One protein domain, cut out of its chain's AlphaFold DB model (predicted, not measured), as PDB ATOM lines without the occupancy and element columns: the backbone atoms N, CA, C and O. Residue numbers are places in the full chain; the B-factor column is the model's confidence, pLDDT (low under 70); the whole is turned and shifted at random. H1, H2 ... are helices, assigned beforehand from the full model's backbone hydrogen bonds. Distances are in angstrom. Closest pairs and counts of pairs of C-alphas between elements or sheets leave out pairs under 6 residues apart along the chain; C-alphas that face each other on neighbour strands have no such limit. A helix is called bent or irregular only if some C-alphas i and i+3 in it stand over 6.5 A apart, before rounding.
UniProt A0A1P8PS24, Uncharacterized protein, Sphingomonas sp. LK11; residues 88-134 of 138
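This is residues 88 to 134 of the 138 residues of an uncharacterized protein of Sphingomonas sp. LK11 (UniProt A0A1P8PS24). Three short helices of equal residue count run back and forth, with H2 in the middle, H1 packed on one side of it and H3 on another; H1 and H3 stay apart, H2 and H3 lie side by side and run opposite ways at a tilt of just 5 degrees, and H1 is tilted against H2 by 39 degrees. The loop from H1 to H2 swings outward, and its residues 101 to 106 stick out from the helices. The printed part has 47 residues with three named helices, in the order H1, H2, H3, and no named strand; the class is all helix. It is compact, with a radius of gyration of the C-alphas of 10.3 A, and its C-alphas span 28 by 25 by 15 A along their three main axes.

Start at the first printed residue with H1, residues 88 to 98, and go on through a short link of nine residues to H2, residues 108 to 118. These two helices touch; look at Ala 98 and Ala 110, whose C-alphas are the closest of the pair, 3.9 A apart. H1 and H2 form a helical hairpin, running opposite ways at a steep tilt of 39 degrees. From H2 a tight link of two residues leads to H3, residues 121 to 131. H2 and H3 touch, and their closest C-alphas are those of Leu 115 and Val 124, 5.8 A apart. They form a second helical hairpin, running opposite ways at a shallow tilt of 5 degrees. H1 and H3 are apart. In H2 and H3 every O i to N i+4 pair is within hydrogen-bond range, while in H1 5 of 7 are.

Find C-alpha 88 at (47.820, 11.031, -43.667), where H1 begins; it ends at C-alpha 98, 14.6 A away. H1 is irregular: C-alphas 93 and 96 are 7.0 A apart, and its line is a rough one. Next find C-alpha 108 at (39.872, 21.662, -32.083), from which H2 runs 15.4 A to C-alpha 118. H3 begins at C-alpha 121 and runs 15.3 A to C-alpha 131 at (45.612, 24.909, -29.449).

The two C-alphas farthest apart are those of His 102, in the link from H1 to H2, and Asp 122, in H3, at 28.2 A. From the first printed C-alpha, of Asp 88, to the last, of Glu 134, the distance is 25.2 A. The printed part has no cut, and neither link is long. In the link from H1 to H2, residues 101 to 106 stand free. The mean pLDDT of the printed part is 91.7; look at residues 132 to 134, after H3, for the three that are under 70.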
ATOM      1  N   ASP A  88      48.753  12.167 -43.687       98.00
ATOM      2  CA  ASP A  88      47.820  11.031 -43.667       98.00
ATOM      3  C   ASP A  88      47.780  10.320 -42.308       98.00
ATOM      4  O   ASP A  88      46.727   9.847 -41.873       98.00
ATOM      5  N   GLN A  89      48.921  10.256 -41.617       98.19
ATOM      6  CA  GLN A  89      48.992   9.692 -40.270       98.19
ATOM      7  C   GLN A  89      48.287  10.607 -39.271       98.19
ATOM      8  O   GLN A  89      47.429  10.132 -38.532       98.19
ATOM      9  N   ALA A  90      48.552  11.915 -39.333       98.31
ATOM     10  CA  ALA A  90      47.888  12.905 -38.492       98.31
ATOM     11  C   ALA A  90      46.361  12.841 -38.614       98.31
ATOM     12  O   ALA A  90      45.661  12.798 -37.601       98.31
ATOM     13  N   LYS A  91      45.836  12.752 -39.844       98.38
ATOM     14  CA  LYS A  91      44.396  12.594 -40.090       98.38
ATOM     15  C   LYS A  91      43.847  11.345 -39.402       98.38
ATOM     16  O   LYS A  91      42.846  11.428 -38.695       98.38
ATOM     17  N   ARG A  92      44.507  10.190 -39.554       98.38
ATOM     18  CA  ARG A  92      44.098   8.944 -38.878       98.38
ATOM     19  C   ARG A  92      44.113   9.081 -37.354       98.38
ATOM     20  O   ARG A  92      43.159   8.653 -36.707       98.38
ATOM     21  N   THR A  93      45.143   9.711 -36.795       98.44
ATOM     22  CA  THR A  93      45.286   9.931 -35.350       98.44
ATOM     23  C   THR A  93      44.201  10.860 -34.794       98.44
ATOM     24  O   THR A  93      43.685  10.589 -33.707       98.44
ATOM     25  N   LEU A  94      43.813  11.905 -35.542       97.62
ATOM     26  CA  LEU A  94      42.812  12.904 -35.138       97.62
ATOM     27  C   LEU A  94      41.367  12.416 -35.211       97.62
ATOM     28  O   LEU A  94      40.556  12.862 -34.405       97.62
ATOM     29  N   ARG A  95      41.024  11.528 -36.152       97.75
ATOM     30  CA  ARG A  95      39.627  11.119 -36.406       97.75
ATOM     31  C   ARG A  95      38.844  10.719 -35.144       97.75
ATOM     32  O   ARG A  95      37.721  11.197 -35.013       97.75
ATOM     33  N   PRO A  96      39.389   9.925 -34.202       97.25
ATOM     34  CA  PRO A  96      38.664   9.590 -32.975       97.25
ATOM     35  C   PRO A  96      38.321  10.801 -32.101       97.25
ATOM     36  O   PRO A  96      37.270  10.801 -31.479       97.25
ATOM     37  N   LEU A  97      39.167  11.837 -32.081       96.38
ATOM     38  CA  LEU A  97      38.873  13.086 -31.369       96.38
ATOM     39  C   LEU A  97      37.908  13.965 -32.158       96.38
ATOM     40  O   LEU A  97      37.019  14.574 -31.580       96.38
ATOM     41  N   ALA A  98      38.080  14.039 -33.479       96.81
ATOM     42  CA  ALA A  98      37.256  14.865 -34.358       96.81
ATOM     43  C   ALA A  98      35.777  14.448 -34.355       96.81
ATOM     44  O   ALA A  98      34.903  15.300 -34.490       96.81
ATOM     45  N   TYR A  99      35.504  13.155 -34.184       96.44
ATOM     46  CA  TYR A  99      34.154  12.587 -34.176       96.44
ATOM     47  C   TYR A  99      33.685  12.142 -32.782       96.44
ATOM     48  O   TYR A  99      32.759  11.338 -32.684       96.44
ATOM     49  N   ASP A 100      34.312  12.634 -31.710       94.00
ATOM     50  CA  ASP A 100      33.885  12.341 -30.339       94.00
ATOM     51  C   ASP A 100      32.500  12.977 -30.066       94.00
ATOM     52  O   ASP A 100      32.371  14.204 -30.143       94.00
ATOM     53  N   PRO A 101      31.452  12.187 -29.746       92.81
ATOM     54  CA  PRO A 101      30.104  12.701 -29.489       92.81
ATOM     55  C   PRO A 101      29.998  13.546 -28.211       92.81
ATOM     56  O   PRO A 101      29.005  14.251 -28.028       92.81
ATOM     57  N   HIS A 102      30.992  13.480 -27.325       91.38
ATOM     58  CA  HIS A 102      31.073  14.292 -26.113       91.38
ATOM     59  C   HIS A 102      31.931  15.548 -26.295       91.38
ATOM     60  O   HIS A 102      32.066  16.340 -25.357       91.38
ATOM     61  N   ALA A 103      32.505  15.755 -27.484       89.19
ATOM     62  CA  ALA A 103      33.249  16.966 -27.771       89.19
ATOM     63  C   ALA A 103      32.335  18.197 -27.765       89.19
ATOM     64  O   ALA A 103      31.156  18.158 -28.119       89.19
ATOM     65  N   ARG A 104      32.919  19.330 -27.380       90.31
ATOM     66  CA  ARG A 104      32.258  20.630 -27.484       90.31
ATOM     67  C   ARG A 104      32.060  21.017 -28.957       90.31
ATOM     68  O   ARG A 104      32.809  20.539 -29.812       90.31
ATOM     69  N   PRO A 105      31.114  21.927 -29.264       89.12
ATOM     70  CA  PRO A 105      30.908  22.411 -30.631       89.12
ATOM     71  C   PRO A 105      32.169  22.990 -31.294       89.12
ATOM     72  O   PRO A 105      32.316  22.907 -32.509       89.12
ATOM     73  N   ASP A 106      33.093  23.545 -30.511       89.62
ATOM     74  CA  ASP A 106      34.363  24.128 -30.952       89.62
ATOM     75  C   ASP A 106      35.529  23.121 -30.969       89.62
ATOM     76  O   ASP A 106      36.684  23.500 -30.777       89.62
ATOM     77  N   ASN A 107      35.242  21.834 -31.204       93.12
ATOM     78  CA  ASN A 107      36.223  20.750 -31.182       93.12
ATOM     79  C   ASN A 107      37.484  21.081 -32.020       93.12
ATOM     80  O   ASN A 107      37.427  21.101 -33.261       93.12
ATOM     81  N   PRO A 108      38.652  21.287 -31.377       92.81
ATOM     82  CA  PRO A 108      39.872  21.662 -32.083       92.81
ATOM     83  C   PRO A 108      40.366  20.543 -33.003       92.81
ATOM     84  O   PRO A 108      40.925  20.829 -34.058       92.81
ATOM     85  N   ALA A 109      40.118  19.273 -32.666       95.69
ATOM     86  CA  ALA A 109      40.504  18.152 -33.517       95.69
ATOM     87  C   ALA A 109      39.666  18.085 -34.801       95.69
ATOM     88  O   ALA A 109      40.216  17.814 -35.867       95.69
ATOM     89  N   ALA A 110      38.363  18.375 -34.718       96.44
ATOM     90  CA  ALA A 110      37.491  18.443 -35.892       96.44
ATOM     91  C   ALA A 110      37.883  19.603 -36.813       96.44
ATOM     92  O   ALA A 110      38.014  19.421 -38.023       96.44
ATOM     93  N   THR A 111      38.152  20.772 -36.224       95.31
ATOM     94  CA  THR A 111      38.642  21.948 -36.954       95.31
ATOM     95  C   THR A 111      39.953  21.634 -37.671       95.31
ATOM     96  O   THR A 111      40.078  21.854 -38.873       95.31
ATOM     97  N   LEU A 112      40.923  21.064 -36.953       96.31
ATOM     98  CA  LEU A 112      42.229  20.733 -37.507       96.31
ATOM     99  C   LEU A 112      42.130  19.679 -38.619       96.31
ATOM    100  O   LEU A 112      42.782  19.827 -39.650       96.31
ATOM    101  N   LEU A 113      41.281  18.659 -38.454       97.38
ATOM    102  CA  LEU A 113      41.037  17.645 -39.481       97.38
ATOM    103  C   LEU A 113      40.481  18.267 -40.771       97.38
ATOM    104  O   LEU A 113      41.027  18.016 -41.844       97.38
ATOM    105  N   ALA A 114      39.472  19.138 -40.668       96.94
ATOM    106  CA  ALA A 114      38.902  19.829 -41.825       96.94
ATOM    107  C   ALA A 114      39.936  20.714 -42.548       96.94
ATOM    108  O   ALA A 114      39.998  20.735 -43.780       96.94
ATOM    109  N   LEU A 115      40.798  21.407 -41.796       97.06
ATOM    110  CA  LEU A 115      41.877  22.215 -42.368       97.06
ATOM    111  C   LEU A 115      42.906  21.353 -43.114       97.06
ATOM    112  O   LEU A 115      43.290  21.699 -44.233       97.06
ATOM    113  N   LEU A 116      43.291  20.203 -42.552       96.94
ATOM    114  CA  LEU A 116      44.169  19.234 -43.217       96.94
ATOM    115  C   LEU A 116      43.536  18.633 -44.482       96.94
ATOM    116  O   LEU A 116      44.253  18.310 -45.430       96.94
ATOM    117  N   ASP A 117      42.215  18.461 -44.518       96.50
ATOM    118  CA  ASP A 117      41.488  18.002 -45.709       96.50
ATOM    119  C   ASP A 117      41.421  19.071 -46.802       96.50
ATOM    120  O   ASP A 117      41.583  18.749 -47.977       96.50
ATOM    121  N   SER A 118      41.291  20.345 -46.425       95.56
ATOM    122  CA  SER A 118      41.330  21.472 -47.369       95.56
ATOM    123  C   SER A 118      42.728  21.782 -47.926       95.56
ATOM    124  O   SER A 118      42.856  22.546 -48.881       95.56
ATOM    125  N   GLY A 119      43.785  21.241 -47.311       92.62
ATOM    126  CA  GLY A 119      45.175  21.533 -47.668       92.62
ATOM    127  C   GLY A 119      45.662  22.933 -47.268       92.62
ATOM    128  O   GLY A 119      46.774  23.310 -47.640       92.62
ATOM    129  N   ASN A 120      44.883  23.699 -46.497       92.56
ATOM    130  CA  ASN A 120      45.238  25.051 -46.065       92.56
ATOM    131  C   ASN A 120      46.301  25.034 -44.950       92.56
ATOM    132  O   ASN A 120      45.990  25.073 -43.760       92.56
ATOM    133  N   GLN A 121      47.575  24.972 -45.347       90.69
ATOM    134  CA  GLN A 121      48.714  24.857 -44.428       90.69
ATOM    135  C   GLN A 121      48.847  26.042 -43.462       90.69
ATOM    136  O   GLN A 121      49.257  25.851 -42.317       90.69
ATOM    137  N   ASP A 122      48.496  27.255 -43.888       92.75
ATOM    138  CA  ASP A 122      48.603  28.438 -43.030       92.75
ATOM    139  C   ASP A 122      47.528  28.427 -41.941       92.75
ATOM    140  O   ASP A 122      47.827  28.670 -40.771       92.75
ATOM    141  N   ALA A 123      46.303  28.024 -42.286       94.31
ATOM    142  CA  ALA A 123      45.247  27.827 -41.299       94.31
ATOM    143  C   ALA A 123      45.558  26.666 -40.339       94.31
ATOM    144  O   ALA A 123      45.275  26.776 -39.147       94.31
ATOM    145  N   VAL A 124      46.178  25.578 -40.818       94.88
ATOM    146  CA  VAL A 124      46.643  24.471 -39.958       94.88
ATOM    147  C   VAL A 124      47.635  24.977 -38.909       94.88
ATOM    148  O   VAL A 124      47.486  24.670 -37.726       94.88
ATOM    149  N   LYS A 125      48.626  25.783 -39.315       92.19
ATOM    150  CA  LYS A 125      49.603  26.373 -38.386       92.19
ATOM    151  C   LYS A 125      48.930  27.286 -37.362       92.19
ATOM    152  O   LYS A 125      49.209  27.150 -36.174       92.19
ATOM    153  N   ALA A 126      48.022  28.155 -37.805       92.75
ATOM    154  CA  ALA A 126      47.275  29.042 -36.913       92.75
ATOM    155  C   ALA A 126      46.435  28.252 -35.890       92.75
ATOM    156  O   ALA A 126      46.463  28.542 -34.697       92.75
ATOM    157  N   ALA A 127      45.745  27.194 -36.325       91.81
ATOM    158  CA  ALA A 127      44.961  26.343 -35.433       91.81
ATOM    159  C   ALA A 127      45.829  25.618 -34.384       91.81
ATOM    160  O   ALA A 127      45.419  25.486 -33.229       91.81
ATOM    161  N   LEU A 128      47.033  25.170 -34.760       90.62
ATOM    162  CA  LEU A 128      47.983  24.540 -33.836       90.62
ATOM    163  C   LEU A 128      48.571  25.525 -32.814       90.62
ATOM    164  O   LEU A 128      48.754  25.141 -31.654       90.62
ATOM    165  N   ALA A 129      48.837  26.771 -33.215       87.19
ATOM    166  CA  ALA A 129      49.288  27.834 -32.312       87.19
ATOM    167  C   ALA A 129      48.211  28.149 -31.258       87.19
ATOM    168  O   ALA A 129      48.481  28.104 -30.053       87.19
ATOM    169  N   LYS A 130      46.955  28.305 -31.702       85.69
ATOM    170  CA  LYS A 130      45.793  28.485 -30.822       85.69
ATOM    171  C   LYS A 130      45.636  27.344 -29.821       85.69
ATOM    172  O   LYS A 130      45.456  27.581 -28.629       85.69
ATOM    173  N   ALA A 131      45.732  26.099 -30.292       78.00
ATOM    174  CA  ALA A 131      45.612  24.909 -29.449       78.00
ATOM    175  C   ALA A 131      46.773  24.757 -28.447       78.00
ATOM    176  O   ALA A 131      46.593  24.154 -27.392       78.00
ATOM    177  N   SER A 132      47.947  25.313 -28.757       68.50
ATOM    178  CA  SER A 132      49.121  25.304 -27.874       68.50
ATOM    179  C   SER A 132      49.122  26.462 -26.858       68.50
ATOM    180  O   SER A 132      50.018  26.525 -26.020       68.50
ATOM    181  N   GLY A 133      48.123  27.356 -26.900       59.38
ATOM    182  CA  GLY A 133      48.029  28.525 -26.017       59.38
ATOM    183  C   GLY A 133      48.974  29.674 -26.390       59.38
ATOM    184  O   GLY A 133      49.199  30.564 -25.573       59.38
ATOM    185  N   GLU A 134      49.533  29.666 -27.604       46.41
ATOM    186  CA  GLU A 134      50.500  30.673 -28.067       46.41
ATOM    187  C   GLU A 134      49.831  31.985 -28.532       46.41
ATOM    188  O   GLU A 134      50.507  33.008 -28.628       46.41
TER     189      GLU A 134